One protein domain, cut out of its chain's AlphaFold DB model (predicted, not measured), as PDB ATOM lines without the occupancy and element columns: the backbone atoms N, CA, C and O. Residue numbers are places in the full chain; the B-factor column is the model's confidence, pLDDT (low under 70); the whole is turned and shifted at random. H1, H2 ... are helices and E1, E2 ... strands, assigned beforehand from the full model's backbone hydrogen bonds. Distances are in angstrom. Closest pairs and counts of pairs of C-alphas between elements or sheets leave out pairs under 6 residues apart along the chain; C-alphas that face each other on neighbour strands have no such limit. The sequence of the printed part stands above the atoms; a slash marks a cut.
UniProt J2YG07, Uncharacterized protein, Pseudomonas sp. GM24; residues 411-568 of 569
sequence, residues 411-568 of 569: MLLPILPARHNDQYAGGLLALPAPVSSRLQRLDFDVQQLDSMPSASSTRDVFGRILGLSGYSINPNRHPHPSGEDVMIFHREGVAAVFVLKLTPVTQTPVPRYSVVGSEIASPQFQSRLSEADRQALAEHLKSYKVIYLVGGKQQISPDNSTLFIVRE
ATOM      1  N   MET A 411     235.606 240.598 346.065       92.75
ATOM      2  CA  MET A 411     234.301 241.144 345.676       92.75
ATOM      3  C   MET A 411     234.395 242.175 344.547       92.75
ATOM      4  O   MET A 411     233.382 242.469 343.900       92.75
ATOM      5  N   LEU A 412     235.587 242.721 344.290       94.31
ATOM      6  CA  LEU A 412     235.808 243.689 343.216       94.31
ATOM      7  C   LEU A 412     235.984 243.052 341.846       94.31
ATOM      8  O   LEU A 412     235.820 243.757 340.848       94.31
ATOM      9  N   LEU A 413     236.275 241.751 341.787       95.69
ATOM     10  CA  LEU A 413     236.426 241.057 340.518       95.69
ATOM     11  C   LEU A 413     235.135 241.166 339.692       95.69
ATOM     12  O   LEU A 413     234.047 240.869 340.213       95.69
ATOM     13  N   PRO A 414     235.231 241.603 338.421       94.81
ATOM     14  CA  PRO A 414     234.089 241.602 337.527       94.81
ATOM     15  C   PRO A 414     233.727 240.166 337.166       94.81
ATOM     16  O   PRO A 414     234.584 239.289 337.089       94.81
ATOM     17  N   ILE A 415     232.441 239.951 336.930       94.69
ATOM     18  CA  ILE A 415     231.929 238.674 336.461       94.69
ATOM     19  C   ILE A 415     232.316 238.513 334.988       94.69
ATOM     20  O   ILE A 415     232.013 239.383 334.167       94.69
ATOM     21  N   LEU A 416     233.020 237.431 334.665       93.19
ATOM     22  CA  LEU A 416     233.405 237.107 333.299       93.19
ATOM     23  C   LEU A 416     232.323 236.258 332.618       93.19
ATOM     24  O   LEU A 416     231.928 235.233 333.175       93.19
ATOM     25  N   PRO A 417     231.887 236.628 331.401       90.12
ATOM     26  CA  PRO A 417     230.903 235.848 330.669       90.12
ATOM     27  C   PRO A 417     231.527 234.569 330.099       90.12
ATOM     28  O   PRO A 417     232.602 234.600 329.489       90.12
ATOM     29  N   ALA A 418     230.815 233.453 330.233       90.00
ATOM     30  CA  ALA A 418     231.112 232.227 329.504       90.00
ATOM     31  C   ALA A 418     230.400 232.229 328.142       90.00
ATOM     32  O   ALA A 418     229.263 232.683 328.011       90.00
ATOM     33  N   ARG A 419     231.072 231.726 327.104       90.88
ATOM     34  CA  ARG A 419     230.465 231.538 325.779       90.88
ATOM     35  C   ARG A 419     229.670 230.241 325.767       90.88
ATOM     36  O   ARG A 419     230.188 229.225 326.218       90.88
ATOM     37  N   HIS A 420     228.461 230.269 325.210       90.12
ATOM     38  CA  HIS A 420     227.649 229.065 325.042       90.12
ATOM     39  C   HIS A 420     228.430 227.968 324.306       90.12
ATOM     40  O   HIS A 420     229.178 228.250 323.364       90.12
ATOM     41  N   ASN A 421     228.250 226.726 324.741       90.88
ATOM     42  CA  ASN A 421     228.852 225.562 324.120       90.88
ATOM     43  C   ASN A 421     227.960 224.336 324.340       90.88
ATOM     44  O   ASN A 421     227.484 224.124 325.449       90.88
ATOM     45  N   ASP A 422     227.776 223.522 323.303       86.12
ATOM     46  CA  ASP A 422     226.843 222.388 323.345       86.12
ATOM     47  C   ASP A 422     227.346 221.230 324.222       86.12
ATOM     48  O   ASP A 422     226.556 220.459 324.759       86.12
ATOM     49  N   GLN A 423     228.665 221.115 324.400       86.56
ATOM     50  CA  GLN A 423     229.292 220.069 325.210       86.56
ATOM     51  C   GLN A 423     229.398 220.460 326.691       86.56
ATOM     52  O   GLN A 423     229.362 219.598 327.571       86.56
ATOM     53  N   TYR A 424     229.549 221.752 326.980       86.62
ATOM     54  CA  TYR A 424     229.774 222.266 328.327       86.62
ATOM     55  C   TYR A 424     228.590 223.130 328.750       86.62
ATOM     56  O   TYR A 424     228.468 224.266 328.303       86.62
ATOM     57  N   ALA A 425     227.744 222.619 329.649       84.81
ATOM     58  CA  ALA A 425     226.520 223.306 330.074       84.81
ATOM     59  C   ALA A 425     226.768 224.704 330.679       84.81
ATOM     60  O   ALA A 425     225.938 225.596 330.531       84.81
ATOM     61  N   GLY A 426     227.904 224.913 331.350       85.44
ATOM     62  CA  GLY A 426     228.336 226.225 331.847       85.44
ATOM     63  C   GLY A 426     229.093 227.071 330.817       85.44
ATOM     64  O   GLY A 426     229.499 228.189 331.122       85.44
ATOM     65  N   GLY A 427     229.320 226.547 329.613       90.62
ATOM     66  CA  GLY A 427     230.016 227.205 328.517       90.62
ATOM     67  C   GLY A 427     231.544 227.132 328.577       90.62
ATOM     68  O   GLY A 427     232.156 226.338 329.293       90.62
ATOM     69  N   LEU A 428     232.172 227.985 327.770       91.69
ATOM     70  CA  LEU A 428     233.617 228.174 327.670       91.69
ATOM     71  C   LEU A 428     234.002 229.543 328.238       91.69
ATOM     72  O   LEU A 428     233.641 230.583 327.675       91.69
ATOM     73  N   LEU A 429     234.759 229.556 329.333       92.56
ATOM     74  CA  LEU A 429     235.213 230.774 330.000       92.56
ATOM     75  C   LEU A 429     236.549 231.246 329.412       92.56
ATOM     76  O   LEU A 429     237.582 230.596 329.572       92.56
ATOM     77  N   ALA A 430     236.551 232.392 328.735       91.88
ATOM     78  CA  ALA A 430     237.780 232.979 328.209       91.88
ATOM     79  C   ALA A 430     238.563 233.677 329.330       91.88
ATOM     80  O   ALA A 430     238.057 234.607 329.959       91.88
ATOM     81  N   LEU A 431     239.810 233.259 329.560       91.06
ATOM     82  CA  LEU A 431     240.650 233.904 330.565       91.06
ATOM     83  C   LEU A 431     241.233 235.223 330.036       91.06
ATOM     84  O   LEU A 431     241.819 235.229 328.948       91.06
ATOM     85  N   PRO A 432     241.140 236.324 330.805       91.69
ATOM     86  CA  PRO A 432     241.835 237.563 330.491       91.69
ATOM     87  C   PRO A 432     243.347 237.346 330.445       91.69
ATOM     88  O   PRO A 432     243.895 236.521 331.185       91.69
ATOM     89  N   ALA A 433     244.023 238.123 329.598       88.00
ATOM     90  CA  ALA A 433     245.474 238.106 329.529       88.00
ATOM     91  C   ALA A 433     246.085 238.578 330.870       88.00
ATOM     92  O   ALA A 433     245.636 239.601 331.396       88.00
ATOM     93  N   PRO A 434     247.155 237.934 331.378       82.75
ATOM     94  CA  PRO A 434     247.841 238.342 332.619       82.75
ATOM     95  C   PRO A 434     248.457 239.753 332.568       82.75
ATOM     96  O   PRO A 434     248.916 240.307 333.564       82.75
ATOM     97  N   VAL A 435     248.529 240.341 331.372       81.12
ATOM     98  CA  VAL A 435     249.084 241.678 331.126       81.12
ATOM     99  C   VAL A 435     248.026 242.780 331.065       81.12
ATOM    100  O   VAL A 435     248.355 243.918 330.742       81.12
ATOM    101  N   SER A 436     246.762 242.468 331.370       81.81
ATOM    102  CA  SER A 436     245.673 243.450 331.348       81.81
ATOM    103  C   SER A 436     245.907 244.585 332.350       81.81
ATOM    104  O   SER A 436     246.323 244.361 333.488       81.81
ATOM    105  N   SER A 437     245.609 245.815 331.928       81.00
ATOM    106  CA  SER A 437     245.674 247.027 332.758       81.00
ATOM    107  C   SER A 437     244.401 247.277 333.574       81.00
ATOM    108  O   SER A 437     244.322 248.251 334.322       81.00
ATOM    109  N   ARG A 438     243.377 246.431 333.422       89.38
ATOM    110  CA  ARG A 438     242.121 246.523 334.170       89.38
ATOM    111  C   ARG A 438     241.951 245.309 335.063       89.38
ATOM    112  O   ARG A 438     242.365 244.204 334.714       89.38
ATOM    113  N   LEU A 439     241.271 245.506 336.191       94.94
ATOM    114  CA  LEU A 439     240.902 244.406 337.070       94.94
ATOM    115  C   LEU A 439     239.890 243.496 336.366       94.94
ATOM    116  O   LEU A 439     238.710 243.815 336.277       94.94
ATOM    117  N   GLN A 440     240.370 242.362 335.868       94.06
ATOM    118  CA  GLN A 440     239.548 241.277 335.313       94.06
ATOM    119  C   GLN A 440     239.906 239.918 335.924       94.06
ATOM    120  O   GLN A 440     239.162 238.950 335.795       94.06
ATOM    121  N   ARG A 441     241.069 239.859 336.569       94.00
ATOM    122  CA  ARG A 441     241.726 238.667 337.077       94.00
ATOM    123  C   ARG A 441     242.714 239.084 338.158       94.00
ATOM    124  O   ARG A 441     243.246 240.193 338.097       94.00
ATOM    125  N   LEU A 442     242.944 238.199 339.118       95.25
ATOM    126  CA  LEU A 442     244.076 238.268 340.033       95.25
ATOM    127  C   LEU A 442     245.091 237.210 339.637       95.25
ATOM    128  O   LEU A 442     244.720 236.060 339.423       95.25
ATOM    129  N   ASP A 443     246.348 237.610 339.587       93.25
ATOM    130  CA  ASP A 443     247.511 236.768 339.357       93.25
ATOM    131  C   ASP A 443     248.412 236.814 340.590       93.25
ATOM    132  O   ASP A 443     248.670 237.889 341.148       93.25
ATOM    133  N   PHE A 444     248.906 235.650 340.992       90.50
ATOM    134  CA  PHE A 444     249.764 235.461 342.156       90.50
ATOM    135  C   PHE A 444     251.175 235.096 341.702       90.50
ATOM    136  O   PHE A 444     251.358 234.363 340.720       90.50
ATOM    137  N   ASP A 445     252.164 235.635 342.408       76.44
ATOM    138  CA  ASP A 445     253.569 235.373 342.123       76.44
ATOM    139  C   ASP A 445     253.976 234.027 342.735       76.44
ATOM    140  O   ASP A 445     254.003 233.851 343.953       76.44
ATOM    141  N   VAL A 446     254.246 233.053 341.868       67.44
ATOM    142  CA  VAL A 446     254.607 231.690 342.276       67.44
ATOM    143  C   VAL A 446     256.042 231.642 342.807       67.44
ATOM    144  O   VAL A 446     256.321 230.839 343.690       67.44
ATOM    145  N   GLN A 447     256.930 232.542 342.368       63.50
ATOM    146  CA  GLN A 447     258.342 232.515 342.772       63.50
ATOM    147  C   GLN A 447     258.537 232.897 344.243       63.50
ATOM    148  O   GLN A 447     259.382 232.326 344.931       63.50
ATOM    149  N   GLN A 448     257.706 233.803 344.768       58.38
ATOM    150  CA  GLN A 448     257.664 234.080 346.210       58.38
ATOM    151  C   GLN A 448     257.163 232.869 347.013       58.38
ATOM    152  O   GLN A 448     257.489 232.723 348.191       58.38
ATOM    153  N   LEU A 449     256.399 231.981 346.372       58.59
ATOM    154  CA  LEU A 449     255.880 230.756 346.967       58.59
ATOM    155  C   LEU A 449     256.832 229.559 346.866       58.59
ATOM    156  O   LEU A 449     256.721 228.659 347.694       58.59
ATOM    157  N   ASP A 450     257.778 229.545 345.925       52.09
ATOM    158  CA  ASP A 450     258.765 228.461 345.766       52.09
ATOM    159  C   ASP A 450     259.763 228.379 346.940       52.09
ATOM    160  O   ASP A 450     260.437 227.368 347.129       52.09
ATOM    161  N   SER A 451     259.812 229.412 347.790       52.97
ATOM    162  CA  SER A 451     260.540 229.395 349.071       52.97
ATOM    163  C   SER A 451     259.812 228.607 350.177       52.97
ATOM    164  O   SER A 451     260.323 228.485 351.292       52.97
ATOM    165  N   MET A 452     258.611 228.089 349.902       52.31
ATOM    166  CA  MET A 452     257.752 227.396 350.866       52.31
ATOM    167  C   MET A 452     257.819 225.868 350.677       52.31
ATOM    168  O   MET A 452     257.976 225.391 349.553       52.31
ATOM    169  N   PRO A 453     257.675 225.062 351.751       52.28
ATOM    170  CA  PRO A 453     257.776 223.604 351.666       52.28
ATOM    171  C   PRO A 453     256.769 223.019 350.665       52.28
ATOM    172  O   PRO A 453     255.605 223.426 350.647       52.28
ATOM    173  N   SER A 454     257.242 222.054 349.866       52.81
ATOM    174  CA  SER A 454     256.602 221.488 348.670       52.81
ATOM    175  C   SER A 454     255.087 221.307 348.810       52.81
ATOM    176  O   SER A 454     254.611 220.340 349.412       52.81
ATOM    177  N   ALA A 455     254.314 222.229 348.241       59.03
ATOM    178  CA  ALA A 455     252.886 222.027 348.070       59.03
ATOM    179  C   ALA A 455     252.666 220.901 347.047       59.03
ATOM    180  O   ALA A 455     253.143 220.975 345.917       59.03
ATOM    181  N   SER A 456     251.952 219.851 347.450       63.66
ATOM    182  CA  SER A 456     251.706 218.666 346.620       63.66
ATOM    183  C   SER A 456     250.685 218.894 345.502       63.66
ATOM    184  O   SER A 456     250.640 218.119 344.548       63.66
ATOM    185  N   SER A 457     249.848 219.933 345.602       78.88
ATOM    186  CA  SER A 457     248.790 220.225 344.631       78.88
ATOM    187  C   SER A 457     248.451 221.716 344.544       78.88
ATOM    188  O   SER A 457     248.693 222.479 345.481       78.88
ATOM    189  N   THR A 458     247.812 222.135 343.445       82.12
ATOM    190  CA  THR A 458     247.283 223.502 343.268       82.12
ATOM    191  C   THR A 458     246.327 223.905 344.395       82.12
ATOM    192  O   THR A 458     246.360 225.057 344.828       82.12
ATOM    193  N   ARG A 459     245.534 222.963 344.933       87.38
ATOM    194  CA  ARG A 459     244.673 223.204 346.104       87.38
ATOM    195  C   ARG A 459     245.482 223.598 347.328       87.38
ATOM    196  O   ARG A 459     245.130 224.559 347.997       87.38
ATOM    197  N   ASP A 460     246.559 222.874 347.615       86.12
ATOM    198  CA  ASP A 460     247.380 223.136 348.801       86.12
ATOM    199  C   ASP A 460     248.050 224.513 348.697       86.12
ATOM    200  O   ASP A 460     248.167 225.228 349.692       86.12
ATOM    201  N   VAL A 461     248.426 224.916 347.478       86.94
ATOM    202  CA  VAL A 461     248.967 226.250 347.212       86.94
ATOM    203  C   VAL A 461     247.923 227.342 347.462       86.94
ATOM    204  O   VAL A 461     248.171 228.246 348.260       86.94
ATOM    205  N   PHE A 462     246.739 227.250 346.845       90.19
ATOM    206  CA  PHE A 462     245.660 228.213 347.100       90.19
ATOM    207  C   PHE A 462     245.224 228.208 348.563       90.19
ATOM    208  O   PHE A 462     244.959 229.269 349.122       90.19
ATOM    209  N   GLY A 463     245.216 227.041 349.208       90.06
ATOM    210  CA  GLY A 463     244.929 226.888 350.628       90.06
ATOM    211  C   GLY A 463     245.856 227.726 351.498       90.06
ATOM    212  O   GLY A 463     245.403 228.442 352.389       90.06
ATOM    213  N   ARG A 464     247.155 227.708 351.195       87.56
ATOM    214  CA  ARG A 464     248.148 228.534 351.891       87.56
ATOM    215  C   ARG A 464     247.991 230.016 351.569       87.56
ATOM    216  O   ARG A 464     247.956 230.809 352.501       87.56
ATOM    217  N   ILE A 465     247.860 230.393 350.293       89.62
ATOM    218  CA  ILE A 465     247.704 231.801 349.875       89.62
ATOM    219  C   ILE A 465     246.486 232.436 350.556       89.62
ATOM    220  O   ILE A 465     246.576 233.518 351.141       89.62
ATOM    221  N   LEU A 466     245.344 231.751 350.501       91.94
ATOM    222  CA  LEU A 466     244.100 232.229 351.090       91.94
ATOM    223  C   LEU A 466     244.182 232.210 352.626       91.94
ATOM    224  O   LEU A 466     243.811 233.194 353.264       91.94
ATOM    225  N   GLY A 467     244.746 231.161 353.228       90.50
ATOM    226  CA  GLY A 467     244.947 231.087 354.678       90.50
ATOM    227  C   GLY A 467     245.844 232.206 355.222       90.50
ATOM    228  O   GLY A 467     245.472 232.877 356.181       90.50
ATOM    229  N   LEU A 468     246.981 232.480 354.570       87.62
ATOM    230  CA  LEU A 468     247.882 233.592 354.916       87.62
ATOM    231  C   LEU A 468     247.227 234.959 354.717       87.62
ATOM    232  O   LEU A 468     247.549 235.908 355.425       87.62
ATOM    233  N   SER A 469     246.275 235.049 353.791       87.81
ATOM    234  CA  SER A 469     245.452 236.242 353.609       87.81
ATOM    235  C   SER A 469     244.317 236.337 354.643       87.81
ATOM    236  O   SER A 469     243.503 237.249 354.557       87.81
ATOM    237  N   GLY A 470     244.194 235.421 355.608       89.38
ATOM    238  CA  GLY A 470     243.155 235.463 356.644       89.38
ATOM    239  C   GLY A 470     241.781 234.962 356.193       89.38
ATOM    240  O   GLY A 470     240.765 235.416 356.717       89.38
ATOM    241  N   TYR A 471     241.721 234.074 355.197       92.69
ATOM    242  CA  TYR A 471     240.496 233.333 354.886       92.69
ATOM    243  C   TYR A 471     240.422 232.033 355.690       92.69
ATOM    244  O   TYR A 471     241.401 231.293 355.802       92.69
ATOM    245  N   SER A 472     239.225 231.723 356.174       91.88
ATOM    246  CA  SER A 472     238.877 230.428 356.751       91.88
ATOM    247  C   SER A 472     238.424 229.500 355.631       91.88
ATOM    248  O   SER A 472     237.494 229.815 354.887       91.88
ATOM    249  N   ILE A 473     239.102 228.365 355.489       89.88
ATOM    250  CA  ILE A 473     238.890 227.415 354.393       89.88
ATOM    251  C   ILE A 473     238.187 226.190 354.948       89.88
ATOM    252  O   ILE A 473     238.617 225.640 355.964       89.88
ATOM    253  N   ASN A 474     237.141 225.731 354.264       86.81
ATOM    254  CA  ASN A 474     236.512 224.477 354.631       86.81
ATOM    255  C   ASN A 474     237.509 223.316 354.423       86.81
ATOM    256  O   ASN A 474     238.061 223.170 353.323       86.81
ATOM    257  N   PRO A 475     237.764 222.487 355.453       76.38
ATOM    258  CA  PRO A 475     238.746 221.410 355.369       76.38
ATOM    259  C   PRO A 475     238.310 220.276 354.432       76.38
ATOM    260  O   PRO A 475     239.160 219.524 353.948       76.38
ATOM    261  N   ASN A 476     237.011 220.149 354.147       76.31
ATOM    262  CA  ASN A 476     236.488 219.085 353.306       76.31
ATOM    263  C   ASN A 476     236.933 219.278 351.852       76.31
ATOM    264  O   ASN A 476     236.877 220.372 351.280       76.31
ATOM    265  N   ARG A 477     237.404 218.187 351.244       72.38
ATOM    266  CA  ARG A 477     237.685 218.155 349.808       72.38
ATOM    267  C   ARG A 477     236.404 217.859 349.063       72.38
ATOM    268  O   ARG A 477     235.670 216.939 349.408       72.38
ATOM    269  N   HIS A 478     236.203 218.605 347.993       68.62
ATOM    270  CA  HIS A 478     234.997 218.546 347.195       68.62
ATOM    271  C   HIS A 478     235.379 218.259 345.743       68.62
ATOM    272  O   HIS A 478     235.327 219.161 344.902       68.62
ATOM    273  N   PRO A 479     235.821 217.024 345.441       63.97
ATOM    274  CA  PRO A 479     236.123 216.639 344.075       63.97
ATOM    275  C   PRO A 479     234.830 216.665 343.257       63.97
ATOM    276  O   PRO A 479     233.847 215.993 343.576       63.97
ATOM    277  N   HIS A 480     234.819 217.464 342.201       62.97
ATOM    278  CA  HIS A 480     233.740 217.492 341.234       62.97
ATOM    279  C   HIS A 480     233.909 216.314 340.256       62.97
ATOM    280  O   HIS A 480     235.037 216.005 339.869       62.97
ATOM    281  N   PRO A 481     232.819 215.674 339.787       55.25
ATOM    282  CA  PRO A 481     232.890 214.588 338.801       55.25
ATOM    283  C   PRO A 481     233.623 214.938 337.495       55.25
ATOM    284  O   PRO A 481     234.060 214.047 336.779       55.25
ATOM    285  N   SER A 482     233.782 216.230 337.192       61.09
ATOM    286  CA  SER A 482     234.574 216.724 336.056       61.09
ATOM    287  C   SER A 482     236.092 216.730 336.300       61.09
ATOM    288  O   SER A 482     236.840 217.154 335.423       61.09
ATOM    289  N   GLY A 483     236.557 216.317 337.483       66.31
ATOM    290  CA  GLY A 483     237.963 216.390 337.892       66.31
ATOM    291  C   GLY A 483     238.395 217.752 338.451       66.31
ATOM    292  O   GLY A 483     239.570 217.929 338.765       66.31
ATOM    293  N   GLU A 484     237.473 218.710 338.590       77.62
ATOM    294  CA  GLU A 484     237.734 219.979 339.282       77.62
ATOM    295  C   GLU A 484     237.725 219.780 340.794       77.62
ATOM    296  O   GLU A 484     236.912 219.024 341.324       77.62
ATOM    297  N   ASP A 485     238.587 220.492 341.509       82.75
ATOM    298  CA  ASP A 485     238.549 220.507 342.969       82.75
ATOM    299  C   ASP A 485     237.893 221.795 343.464       82.75
ATOM    300  O   ASP A 485     238.276 222.888 343.051       82.75
ATOM    301  N   VAL A 486     236.891 221.688 344.336       87.38
ATOM    302  CA  VAL A 486     236.174 222.858 344.852       87.38
ATOM    303  C   VAL A 486     236.702 223.238 346.231       87.38
ATOM    304  O   VAL A 486     236.783 222.424 347.158       87.38
ATOM    305  N   MET A 487     237.067 224.505 346.375       89.75
ATOM    306  CA  MET A 487     237.424 225.133 347.639       89.75
ATOM    307  C   MET A 487     236.323 226.095 348.053       89.75
ATOM    308  O   MET A 487     235.933 226.971 347.287       89.75
ATOM    309  N   ILE A 488     235.852 225.950 349.285       91.06
ATOM    310  CA  ILE A 488     234.865 226.852 349.872       91.06
ATOM    311  C   ILE A 488     235.552 227.556 351.017       91.06
ATOM    312  O   ILE A 488     236.183 226.916 351.860       91.06
ATOM    313  N   PHE A 489     235.480 228.874 351.015       93.31
ATOM    314  CA  PHE A 489     236.134 229.677 352.026       93.31
ATOM    315  C   PHE A 489     235.356 230.958 352.276       93.31
ATOM    316  O   PHE A 489     234.566 231.417 351.450       93.31
ATOM    317  N   HIS A 490     235.580 231.536 353.441       92.69
ATOM    318  CA  HIS A 490     234.980 232.795 353.844       92.69
ATOM    319  C   HIS A 490     236.002 233.620 354.615       92.69
ATOM    320  O   HIS A 490     237.078 233.145 354.983       92.69
ATOM    321  N   ARG A 491     235.659 234.878 354.865       90.56
ATOM    322  CA  ARG A 491     236.419 235.753 355.752       90.56
ATOM    323  C   ARG A 491     235.476 236.305 356.807       90.56
ATOM    324  O   ARG A 491     234.337 236.660 356.502       90.56
ATOM    325  N   GLU A 492     235.925 236.329 358.054       86.00
ATOM    326  CA  GLU A 492     235.153 236.931 359.141       86.00
ATOM    327  C   GLU A 492     234.912 238.425 358.867       86.00
ATOM    328  O   GLU A 492     235.752 239.110 358.280       86.00
ATOM    329  N   GLY A 493     233.724 238.921 359.221       82.12
ATOM    330  CA  GLY A 493     233.313 240.302 358.941       82.12
ATOM    331  C   GLY A 493     232.966 240.591 357.473       82.12
ATOM    332  O   GLY A 493     232.558 241.706 357.157       82.12
ATOM    333  N   VAL A 494     233.082 239.607 356.573       88.50
ATOM    334  CA  VAL A 494     232.674 239.729 355.167       88.50
ATOM    335  C   VAL A 494     231.362 238.979 354.947       88.50
ATOM    336  O   VAL A 494     231.252 237.783 355.224       88.50
ATOM    337  N   ALA A 495     230.367 239.680 354.399       89.06
ATOM    338  CA  ALA A 495     229.050 239.136 354.054       89.06
ATOM    339  C   ALA A 495     229.066 238.355 352.721       89.06
ATOM    340  O   ALA A 495     228.222 238.553 351.839       89.06
ATOM    341  N   ALA A 496     230.066 237.488 352.539       90.44
ATOM    342  CA  ALA A 496     230.211 236.650 351.357       90.44
ATOM    343  C   ALA A 496     230.859 235.295 351.672       90.44
ATOM    344  O   ALA A 496     231.725 235.188 352.541       90.44
ATOM    345  N   VAL A 497     230.453 234.281 350.911       91.44
ATOM    346  CA  VAL A 497     231.084 232.957 350.853       91.44
ATOM    347  C   VAL A 497     231.639 232.768 349.449       91.44
ATOM    348  O   VAL A 497     230.955 233.041 348.461       91.44
ATOM    349  N   PHE A 498     232.877 232.307 349.349       94.38
ATOM    350  CA  PHE A 498     233.573 232.125 348.084       94.38
ATOM    351  C   PHE A 498     233.638 230.645 347.722       94.38
ATOM    352  O   PHE A 498     233.999 229.809 348.550       94.38
ATOM    353  N   VAL A 499     233.309 230.335 346.470       93.00
ATOM    354  CA  VAL A 499     233.382 228.991 345.888       93.00
ATOM    355  C   VAL A 499     234.398 229.036 344.758       93.00
ATOM    356  O   VAL A 499     234.097 229.535 343.677       93.00
ATOM    357  N   LEU A 500     235.606 228.541 345.005       93.44
ATOM    358  CA  LEU A 500     236.696 228.487 344.036       93.44
ATOM    359  C   LEU A 500     236.791 227.097 343.420       93.44
ATOM    360  O   LEU A 500     237.172 226.135 344.082       93.44
ATOM    361  N   LYS A 501     236.463 227.005 342.134       90.75
ATOM    362  CA  LYS A 501     236.629 225.798 341.325       90.75
ATOM    363  C   LYS A 501     238.039 225.795 340.736       90.75
ATOM    364  O   LYS A 501     238.397 226.690 339.967       90.75
ATOM    365  N   LEU A 502     238.841 224.813 341.135       89.25
ATOM    366  CA  LEU A 502     240.226 224.656 340.715       89.25
ATOM    367  C   LEU A 502     240.339 223.748 339.499       89.25
ATOM    368  O   LEU A 502     239.933 222.584 339.540       89.25
ATOM    369  N   THR A 503     240.959 224.266 338.445       81.81
ATOM    370  CA  THR A 503     241.219 223.512 337.219       81.81
ATOM    371  C   THR A 503     242.627 222.908 337.242       81.81
ATOM    372  O   THR A 503     243.600 223.658 337.380       81.81
ATOM    373  N   PRO A 504     242.777 221.577 337.083       64.06
ATOM    374  CA  PRO A 504     244.079 220.909 337.174       64.06
ATOM    375  C   PRO A 504     245.029 221.264 336.018       64.06
ATOM    376  O   PRO A 504     246.235 221.356 336.228       64.06
ATOM    377  N   VAL A 505     244.499 221.517 334.815       63.88
ATOM    378  CA  VAL A 505     245.261 222.002 333.652       63.88
ATOM    379  C   VAL A 505     244.514 223.183 333.052       63.88
ATOM    380  O   VAL A 505     243.406 223.022 332.543       63.88
ATOM    381  N   THR A 506     245.106 224.377 333.107       66.62
ATOM    382  CA  THR A 506     244.448 225.574 332.574       66.62
ATOM    383  C   THR A 506     244.908 225.848 331.149       66.62
ATOM    384  O   THR A 506     245.936 226.489 330.926       66.62
ATOM    385  N   GLN A 507     244.124 225.386 330.178       69.56
ATOM    386  CA  GLN A 507     244.135 225.927 328.818       69.56
ATOM    387  C   GLN A 507     243.006 226.959 328.700       69.56
ATOM    388  O   GLN A 507     241.983 226.843 329.373       69.56
ATOM    389  N   THR A 508     243.208 228.006 327.899       79.81
ATOM    390  CA  THR A 508     242.166 229.006 327.618       79.81
ATOM    391  C   THR A 508     241.560 228.716 326.241       79.81
ATOM    392  O   THR A 508     242.326 228.525 325.294       79.81
ATOM    393  N   PRO A 509     240.224 228.679 326.090       86.88
ATOM    394  CA  PRO A 509     239.203 228.902 327.118       86.88
ATOM    395  C   PRO A 509     239.027 227.709 328.078       86.88
ATOM    396  O   PRO A 509     239.255 226.561 327.707       86.88
ATOM    397  N   VAL A 510     238.585 227.991 329.305       88.88
ATOM    398  CA  VAL A 510     238.353 226.991 330.357       88.88
ATOM    399  C   VAL A 510     236.944 226.393 330.217       88.88
ATOM    400  O   VAL A 510     235.970 227.151 330.281       88.88
ATOM    401  N   PRO A 511     236.792 225.064 330.061       88.31
ATOM    402  CA  PRO A 511     235.481 224.423 329.995       88.31
ATOM    403  C   PRO A 511     234.765 224.447 331.348       88.31
ATOM    404  O   PRO A 511     235.367 224.159 332.385       88.31
ATOM    405  N   ARG A 512     233.472 224.791 331.342       88.44
ATOM    406  CA  ARG A 512     232.620 224.845 332.538       88.44
ATOM    407  C   ARG A 512     231.520 223.791 332.438       88.44
ATOM    408  O   ARG A 512     230.574 223.915 331.666       88.44
ATOM    409  N   TYR A 513     231.642 222.732 333.229       82.69
ATOM    410  CA  TYR A 513     230.749 221.569 333.143       82.69
ATOM    411  C   TYR A 513     229.372 221.789 333.781       82.69
ATOM    412  O   TYR A 513     228.434 221.064 333.466       82.69
ATOM    413  N   SER A 514     229.241 222.775 334.669       79.69
ATOM    414  CA  SER A 514     227.987 223.138 335.325       79.69
ATOM    415  C   SER A 514     227.675 224.613 335.118       79.69
ATOM    416  O   SER A 514     228.574 225.455 335.090       79.69
ATOM    417  N   VAL A 515     226.384 224.929 335.008       84.69
ATOM    418  CA  VAL A 515     225.907 226.314 335.066       84.69
ATOM    419  C   VAL A 515     226.228 226.877 336.451       84.69
ATOM    420  O   VAL A 515     226.019 226.201 337.460       84.69
ATOM    421  N   VAL A 516     226.736 228.107 336.515       85.44
ATOM    422  CA  VAL A 516     227.126 228.743 337.780       85.44
ATOM    423  C   VAL A 516     225.928 228.813 338.729       85.44
ATOM    424  O   VAL A 516     224.865 229.317 338.376       85.44
ATOM    425  N   GLY A 517     226.082 228.277 339.939       79.88
ATOM    426  CA  GLY A 517     225.040 228.283 340.966       79.88
ATOM    427  C   GLY A 517     223.946 227.231 340.795       79.88
ATOM    428  O   GLY A 517     223.107 227.088 341.689       79.88
ATOM    429  N   SER A 518     223.982 226.437 339.717       78.00
ATOM    430  CA  SER A 518     223.101 225.271 339.547       78.00
ATOM    431  C   SER A 518     223.283 224.230 340.647       78.00
ATOM    432  O   SER A 518     222.367 223.465 340.934       78.00
ATOM    433  N   GLU A 519     224.442 224.240 341.298       72.06
ATOM    434  CA  GLU A 519     224.775 223.447 342.471       72.06
ATOM    435  C   GLU A 519     223.734 223.629 343.592       72.06
ATOM    436  O   GLU A 519     222.996 222.703 343.937       72.06
ATOM    437  N   ILE A 520     223.589 224.865 344.079       73.88
ATOM    438  CA  ILE A 520     222.675 225.212 345.178       73.88
ATOM    439  C   ILE A 520     221.209 225.169 344.715       73.88
ATOM    440  O   ILE A 520     220.311 224.848 345.494       73.88
ATOM    441  N   ALA A 521     220.950 225.463 343.439       74.31
ATOM    442  CA  ALA A 521     219.606 225.440 342.864       74.31
ATOM    443  C   ALA A 521     219.127 224.033 342.450       74.31
ATOM    444  O   ALA A 521     217.991 223.886 341.997       74.31
ATOM    445  N   SER A 522     219.964 222.995 342.576       74.38
ATOM    446  CA  SER A 522     219.635 221.670 342.047       74.38
ATOM    447  C   SER A 522     218.426 221.042 342.769       74.38
ATOM    448  O   SER A 522     218.416 220.956 344.000       74.38
ATOM    449  N   PRO A 523     217.410 220.525 342.044       74.25
ATOM    450  CA  PRO A 523     216.238 219.889 342.662       74.25
ATOM    451  C   PRO A 523     216.591 218.676 343.532       74.25
ATOM    452  O   PRO A 523     215.916 218.381 344.516       74.25
ATOM    453  N   GLN A 524     217.684 217.983 343.198       70.44
ATOM    454  CA  GLN A 524     218.194 216.862 343.989       70.44
ATOM    455  C   GLN A 524     218.750 217.308 345.344       70.44
ATOM    456  O   GLN A 524     218.616 216.572 346.311       70.44
ATOM    457  N   PHE A 525     219.358 218.493 345.425       70.56
ATOM    458  CA  PHE A 525     219.808 219.065 346.691       70.56
ATOM    459  C   PHE A 525     218.616 219.595 347.488       70.56
ATOM    460  O   PHE A 525     218.433 219.236 348.647       70.56
ATOM    461  N   GLN A 526     217.736 220.358 346.836       76.12
ATOM    462  CA  GLN A 526     216.560 220.949 347.478       76.12
ATOM    463  C   GLN A 526     215.604 219.900 348.064       76.12
ATOM    464  O   GLN A 526     215.038 220.123 349.127       76.12
ATOM    465  N   SER A 527     215.447 218.743 347.412       75.38
ATOM    466  CA  SER A 527     214.577 217.657 347.900       75.38
ATOM    467  C   SER A 527     215.156 216.857 349.074       75.38
ATOM    468  O   SER A 527     214.423 216.090 349.694       75.38
ATOM    469  N   ARG A 528     216.449 217.019 349.383       68.12
ATOM    470  CA  ARG A 528     217.125 216.349 350.508       68.12
ATOM    471  C   ARG A 528     217.180 217.203 351.770       68.12
ATOM    472  O   ARG A 528     217.373 216.658 352.852       68.12
ATOM    473  N   LEU A 529     217.012 218.516 351.634       74.69
ATOM    474  CA  LEU A 529     216.938 219.430 352.766       74.69
ATOM    475  C   LEU A 529     215.597 219.269 353.482       74.69
ATOM    476  O   LEU A 529     214.547 219.158 352.843       74.69
ATOM    477  N   SER A 530     215.618 219.308 354.815       80.50
ATOM    478  CA  SER A 530     214.378 219.480 355.567       80.50
ATOM    479  C   SER A 530     213.787 220.868 355.291       80.50
ATOM    480  O   SER A 530     214.487 221.791 354.871       80.50
ATOM    481  N   GLU A 531     212.494 221.052 355.557       81.88
ATOM    482  CA  GLU A 531     211.852 222.360 355.370       81.88
ATOM    483  C   GLU A 531     212.515 223.456 356.226       81.88
ATOM    484  O   GLU A 531     212.692 224.585 355.769       81.88
ATOM    485  N   ALA A 532     212.958 223.101 357.437       75.25
ATOM    486  CA  ALA A 532     213.700 224.001 358.314       75.25
ATOM    487  C   ALA A 532     215.068 224.383 357.722       75.25
ATOM    488  O   ALA A 532     215.445 225.554 357.755       75.25
ATOM    489  N   ASP A 533     215.784 223.425 357.131       73.81
ATOM    490  CA  ASP A 533     217.099 223.660 356.522       73.81
ATOM    491  C   ASP A 533     216.990 224.491 355.242       73.81
ATOM    492  O   ASP A 533     217.797 225.387 354.998       73.81
ATOM    493  N   ARG A 534     215.947 224.247 354.444       77.19
ATOM    494  CA  ARG A 534     215.640 225.025 353.240       77.19
ATOM    495  C   ARG A 534     215.339 226.483 353.583       77.19
ATOM    496  O   ARG A 534     215.860 227.389 352.931       77.19
ATOM    497  N   GLN A 535     214.549 226.711 354.632       81.31
ATOM    498  CA  GLN A 535     214.266 228.050 355.144       81.31
ATOM    499  C   GLN A 535     215.535 228.720 355.694       81.31
ATOM    500  O   GLN A 535     215.816 229.868 355.348       81.31
ATOM    501  N   ALA A 536     216.343 227.998 356.476       75.44
ATOM    502  CA  ALA A 536     217.598 228.512 357.020       75.44
ATOM    503  C   ALA A 536     218.597 228.891 355.915       75.44
ATOM    504  O   ALA A 536     219.210 229.959 355.982       75.44
ATOM    505  N   LEU A 537     218.737 228.060 354.878       76.44
ATOM    506  CA  LEU A 537     219.563 228.348 353.706       76.44
ATOM    507  C   LEU A 537     219.062 229.597 352.973       76.44
ATOM    508  O   LEU A 537     219.852 230.490 352.665       76.44
ATOM    509  N   ALA A 538     217.753 229.693 352.725       81.44
ATOM    510  CA  ALA A 538     217.156 230.853 352.071       81.44
ATOM    511  C   ALA A 538     217.373 232.146 352.873       81.44
ATOM    512  O   ALA A 538     217.635 233.195 352.288       81.44
ATOM    513  N   GLU A 539     217.300 232.089 354.202       82.69
ATOM    514  CA  GLU A 539     217.605 233.223 355.079       82.69
ATOM    515  C   GLU A 539     219.084 233.612 355.029       82.69
ATOM    516  O   GLU A 539     219.396 234.792 354.868       82.69
ATOM    517  N   HIS A 540     220.003 232.645 355.053       78.56
ATOM    518  CA  HIS A 540     221.436 232.934 354.944       78.56
ATOM    519  C   HIS A 540     221.795 233.552 353.590       78.56
ATOM    520  O   HIS A 540     222.574 234.502 353.545       78.56
ATOM    521  N   LEU A 541     221.189 233.091 352.492       82.88
ATOM    522  CA  LEU A 541     221.407 233.654 351.155       82.88
ATOM    523  C   LEU A 541     220.822 235.068 350.978       82.88
ATOM    524  O   LEU A 541     221.192 235.759 350.029       82.88
ATOM    525  N   LYS A 542     219.956 235.543 351.889       84.69
ATOM    526  CA  LYS A 542     219.557 236.964 351.943       84.69
ATOM    527  C   LYS A 542     220.657 237.839 352.546       84.69
ATOM    528  O   LYS A 542     220.813 238.986 352.133       84.69
ATOM    529  N   SER A 543     221.401 237.307 353.514       82.25
ATOM    530  CA  SER A 543     222.435 238.038 354.257       82.25
ATOM    531  C   SER A 543     223.838 237.883 353.664       82.25
ATOM    532  O   SER A 543     224.675 238.763 353.858       82.25
ATOM    533  N   TYR A 544     224.097 236.804 352.924       85.31
ATOM    534  CA  TYR A 544     225.406 236.466 352.370       85.31
ATOM    535  C   TYR A 544     225.353 236.269 350.861       85.31
ATOM    536  O   TYR A 544     224.486 235.577 350.329       85.31
ATOM    537  N   LYS A 545     226.342 236.828 350.159       89.81
ATOM    538  CA  LYS A 545     226.525 236.591 348.722       89.81
ATOM    539  C   LYS A 545     227.422 235.380 348.489       89.81
ATOM    540  O   LYS A 545     228.529 235.332 349.014       89.81
ATOM    541  N   VAL A 546     226.989 234.450 347.641       90.56
ATOM    542  CA  VAL A 546     227.865 233.387 347.131       90.56
ATOM    543  C   VAL A 546     228.603 233.910 345.902       90.56
ATOM    544  O   VAL A 546     227.980 234.357 344.937       90.56
ATOM    545  N   ILE A 547     229.932 233.903 345.949       93.19
ATOM    546  CA  ILE A 547     230.799 234.387 344.872       93.19
ATOM    547  C   ILE A 547     231.523 233.195 344.259       93.19
ATOM    548  O   ILE A 547     232.348 232.557 344.910       93.19
ATOM    549  N   TYR A 548     231.218 232.921 342.993       93.88
ATOM    550  CA  TYR A 548     231.829 231.839 342.230       93.88
ATOM    551  C   TYR A 548     233.107 232.317 341.549       93.88
ATOM    552  O   TYR A 548     233.140 233.344 340.865       93.88
ATOM    553  N   LEU A 549     234.172 231.566 341.778       95.75
ATOM    554  CA  LEU A 549     235.517 231.853 341.325       95.75
ATOM    555  C   LEU A 549     236.063 230.648 340.564       95.75
ATOM    556  O   LEU A 549     235.788 229.496 340.900       95.75
ATOM    557  N   VAL A 550     236.902 230.929 339.579       94.06
ATOM    558  CA  VAL A 550     237.703 229.926 338.878       94.06
ATOM    559  C   VAL A 550     239.160 230.248 339.117       94.06
ATOM    560  O   VAL A 550     239.571 231.403 338.984       94.06
ATOM    561  N   GLY A 551     239.943 229.236 339.459       93.12
ATOM    562  CA  GLY A 551     241.376 229.398 339.621       93.12
ATOM    563  C   GLY A 551     242.149 228.171 339.203       93.12
ATOM    564  O   GLY A 551     241.608 227.090 338.990       93.12
ATOM    565  N   GLY A 552     243.448 228.355 339.064       90.00
ATOM    566  CA  GLY A 552     244.326 227.308 338.582       90.00
ATOM    567  C   GLY A 552     245.716 227.840 338.313       90.00
ATOM    568  O   GLY A 552     246.025 229.003 338.579       90.00
ATOM    569  N   LYS A 553     246.557 226.965 337.768       87.44
ATOM    570  CA  LYS A 553     247.882 227.313 337.257       87.44
ATOM    571  C   LYS A 553     247.791 227.495 335.747       87.44
ATOM    572  O   LYS A 553     247.359 226.573 335.052       87.44
ATOM    573  N   GLN A 554     248.181 228.663 335.245       86.38
ATOM    574  CA  GLN A 554     248.303 228.929 333.815       86.38
ATOM    575  C   GLN A 554     249.778 229.016 333.433       86.38
ATOM    576  O   GLN A 554     250.537 229.788 334.024       86.38
ATOM    577  N   GLN A 555     250.171 228.257 332.412       82.25
ATOM    578  CA  GLN A 555     251.486 228.393 331.797       82.25
ATOM    579  C   GLN A 555     251.498 229.627 330.886       82.25
ATOM    580  O   GLN A 555     250.664 229.732 329.985       82.25
ATOM    581  N   ILE A 556     252.411 230.568 331.134       81.00
ATOM    582  CA  ILE A 556     252.547 231.809 330.352       81.00
ATOM    583  C   ILE A 556     253.652 231.670 329.302       81.00
ATOM    584  O   ILE A 556     253.493 232.104 328.165       81.00
ATOM    585  N   SER A 557     254.757 231.029 329.671       80.31
ATOM    586  CA  SER A 557     255.857 230.630 328.788       80.31
ATOM    587  C   SER A 557     256.428 229.296 329.285       80.31
ATOM    588  O   SER A 557     256.054 228.887 330.380       80.31
ATOM    589  N   PRO A 558     257.304 228.586 328.551       79.62
ATOM    590  CA  PRO A 558     257.843 227.293 328.996       79.62
ATOM    591  C   PRO A 558     258.398 227.293 330.431       79.62
ATOM    592  O   PRO A 558     258.124 226.362 331.180       79.62
ATOM    593  N   ASP A 559     259.038 228.390 330.845       77.50
ATOM    594  CA  ASP A 559     259.672 228.520 332.166       77.50
ATOM    595  C   ASP A 559     258.878 229.384 333.159       77.50
ATOM    596  O   ASP A 559     259.282 229.535 334.310       77.50
ATOM    597  N   ASN A 560     257.750 229.975 332.741       78.75
ATOM    598  CA  ASN A 560     256.965 230.872 333.587       78.75
ATOM    599  C   ASN A 560     255.497 230.454 333.666       78.75
ATOM    600  O   ASN A 560     254.797 230.304 332.660       78.75
ATOM    601  N   SER A 561     255.005 230.350 334.892       82.81
ATOM    602  CA  SER A 561     253.619 230.030 335.198       82.81
ATOM    603  C   SER A 561     253.098 230.965 336.273       82.81
ATOM    604  O   SER A 561     253.843 231.359 337.166       82.81
ATOM    605  N   THR A 562     251.811 231.275 336.221       86.75
ATOM    606  CA  THR A 562     251.147 232.079 337.246       86.75
ATOM    607  C   THR A 562     249.925 231.346 337.775       86.75
ATOM    608  O   THR A 562     249.259 230.599 337.050       86.75
ATOM    609  N   LEU A 563     249.643 231.541 339.056       90.75
ATOM    610  CA  LEU A 563     248.376 231.142 339.645       90.75
ATOM    611  C   LEU A 563     247.388 232.278 339.484       90.75
ATOM    612  O   LEU A 563     247.770 233.439 339.602       90.75
ATOM    613  N   PHE A 564     246.121 231.951 339.267       93.12
ATOM    614  CA  PHE A 564     245.116 232.981 339.072       93.12
ATOM    615  C   PHE A 564     243.785 232.706 339.731       93.12
ATOM    616  O   PHE A 564     243.430 231.560 339.999       93.12
ATOM    617  N   ILE A 565     243.035 233.789 339.921       95.56
ATOM    618  CA  ILE A 565     241.624 233.778 340.279       95.56
ATOM    619  C   ILE A 565     240.876 234.736 339.349       95.56
ATOM    620  O   ILE A 565     241.245 235.902 339.198       95.56
ATOM    621  N   VAL A 566     239.793 234.251 338.752       96.00
ATOM    622  CA  VAL A 566     238.781 235.052 338.056       96.00
ATOM    623  C   VAL A 566     237.410 234.783 338.661       96.00
ATOM    624  O   VAL A 566     237.208 233.762 339.315       96.00
ATOM    625  N   ARG A 567     236.457 235.685 338.434       95.62
ATOM    626  CA  ARG A 567     235.068 235.499 338.854       95.62
ATOM    627  C   ARG A 567     234.212 235.078 337.665       95.62
ATOM    628  O   ARG A 567     234.279 235.710 336.612       95.62
ATOM    629  N   GLU A 568     233.405 234.043 337.851       92.50
ATOM    630  CA  GLU A 568     232.425 233.564 336.868       92.50
ATOM    631  C   GLU A 568     230.992 233.828 337.351       92.50
ATOM    632  O   GLU A 568     230.774 234.064 338.546       92.50
TER     633      GLU A 568
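What this domain is: This is residues 411 to 568 of the 569 residues of an uncharacterized protein of Pseudomonas sp. GM24 (UniProt J2YG07). A strongly twisted sheet of five strands has H1 packed on one face, while H2, H3 and H4 form an arm off one end of the sheet. The long first stretch, residues 411 to 441, is tied to the end of E5 by residues 415 to 416. The printed part has 158 residues, under half in named elements, in the order E1 H1 E2 E3 H2 H3 H4 E4 E5; the mixed sheet runs E1 E5 E4 E3 E2, and the class is mixed, helices and strands. It is compact, with a radius of gyration of the C-alphas of 16.5 A and spans of 53 by 38 by 30 A.

Where its parts are: E1, residues 442 to 444, begins at C-alpha 442 (244.076, 238.268, 340.033). H1 is residues 458 to 468, 15.4 A; E2 is 485 to 490, 16.8 A; E3 is 496 to 503, 22.2 A. H2, residues 518 to 521, and H3, 523 to 526, are short. H4, residues 531 to 543, spans 18.9 A; E4, 545 to 557, spans 36.0 A. E5, residues 560 to 568, spans 24.9 A and ends at C-alpha 568 (232.425, 233.564, 336.868).

How they stand to each other: E1 is antiparallel to E5, with N 442 and O 565 2.9 A apart. E4 and E5 form a hairpin, with N 554 and O 562 at 2.9 A. E4 and E3 are parallel, with N 549 and O 499 at 2.8 A; with H2, H3 and H4 between them they make a strand-helix-strand unit. E2 and E3 form a hairpin, with N 487 and O 500 at 2.8 A. H1 is on the sheet at a height of 7.7 A, giving two layers, a helix layer on one face of a sheet; H4 is not on it. H3 and H4 are close but not clearly touching, closest at the C-alphas of Gln 526 and Arg 534, 7.1 A. In H1 and H4 every O i to N i+4 pair is within hydrogen-bond range; H2 and H3 are too short for one.

The domain as a whole: The farthest C-alphas, of Glu 531 and Asp 559, are 53.5 A apart. The printed part has no cut. The links E1 to H1, H1 to E2 and E3 to H2 are long. Mean pLDDT of the printed part is 82.6; residues 446 to 456, 478 to 483, 504 to 507 and 528 are under 70.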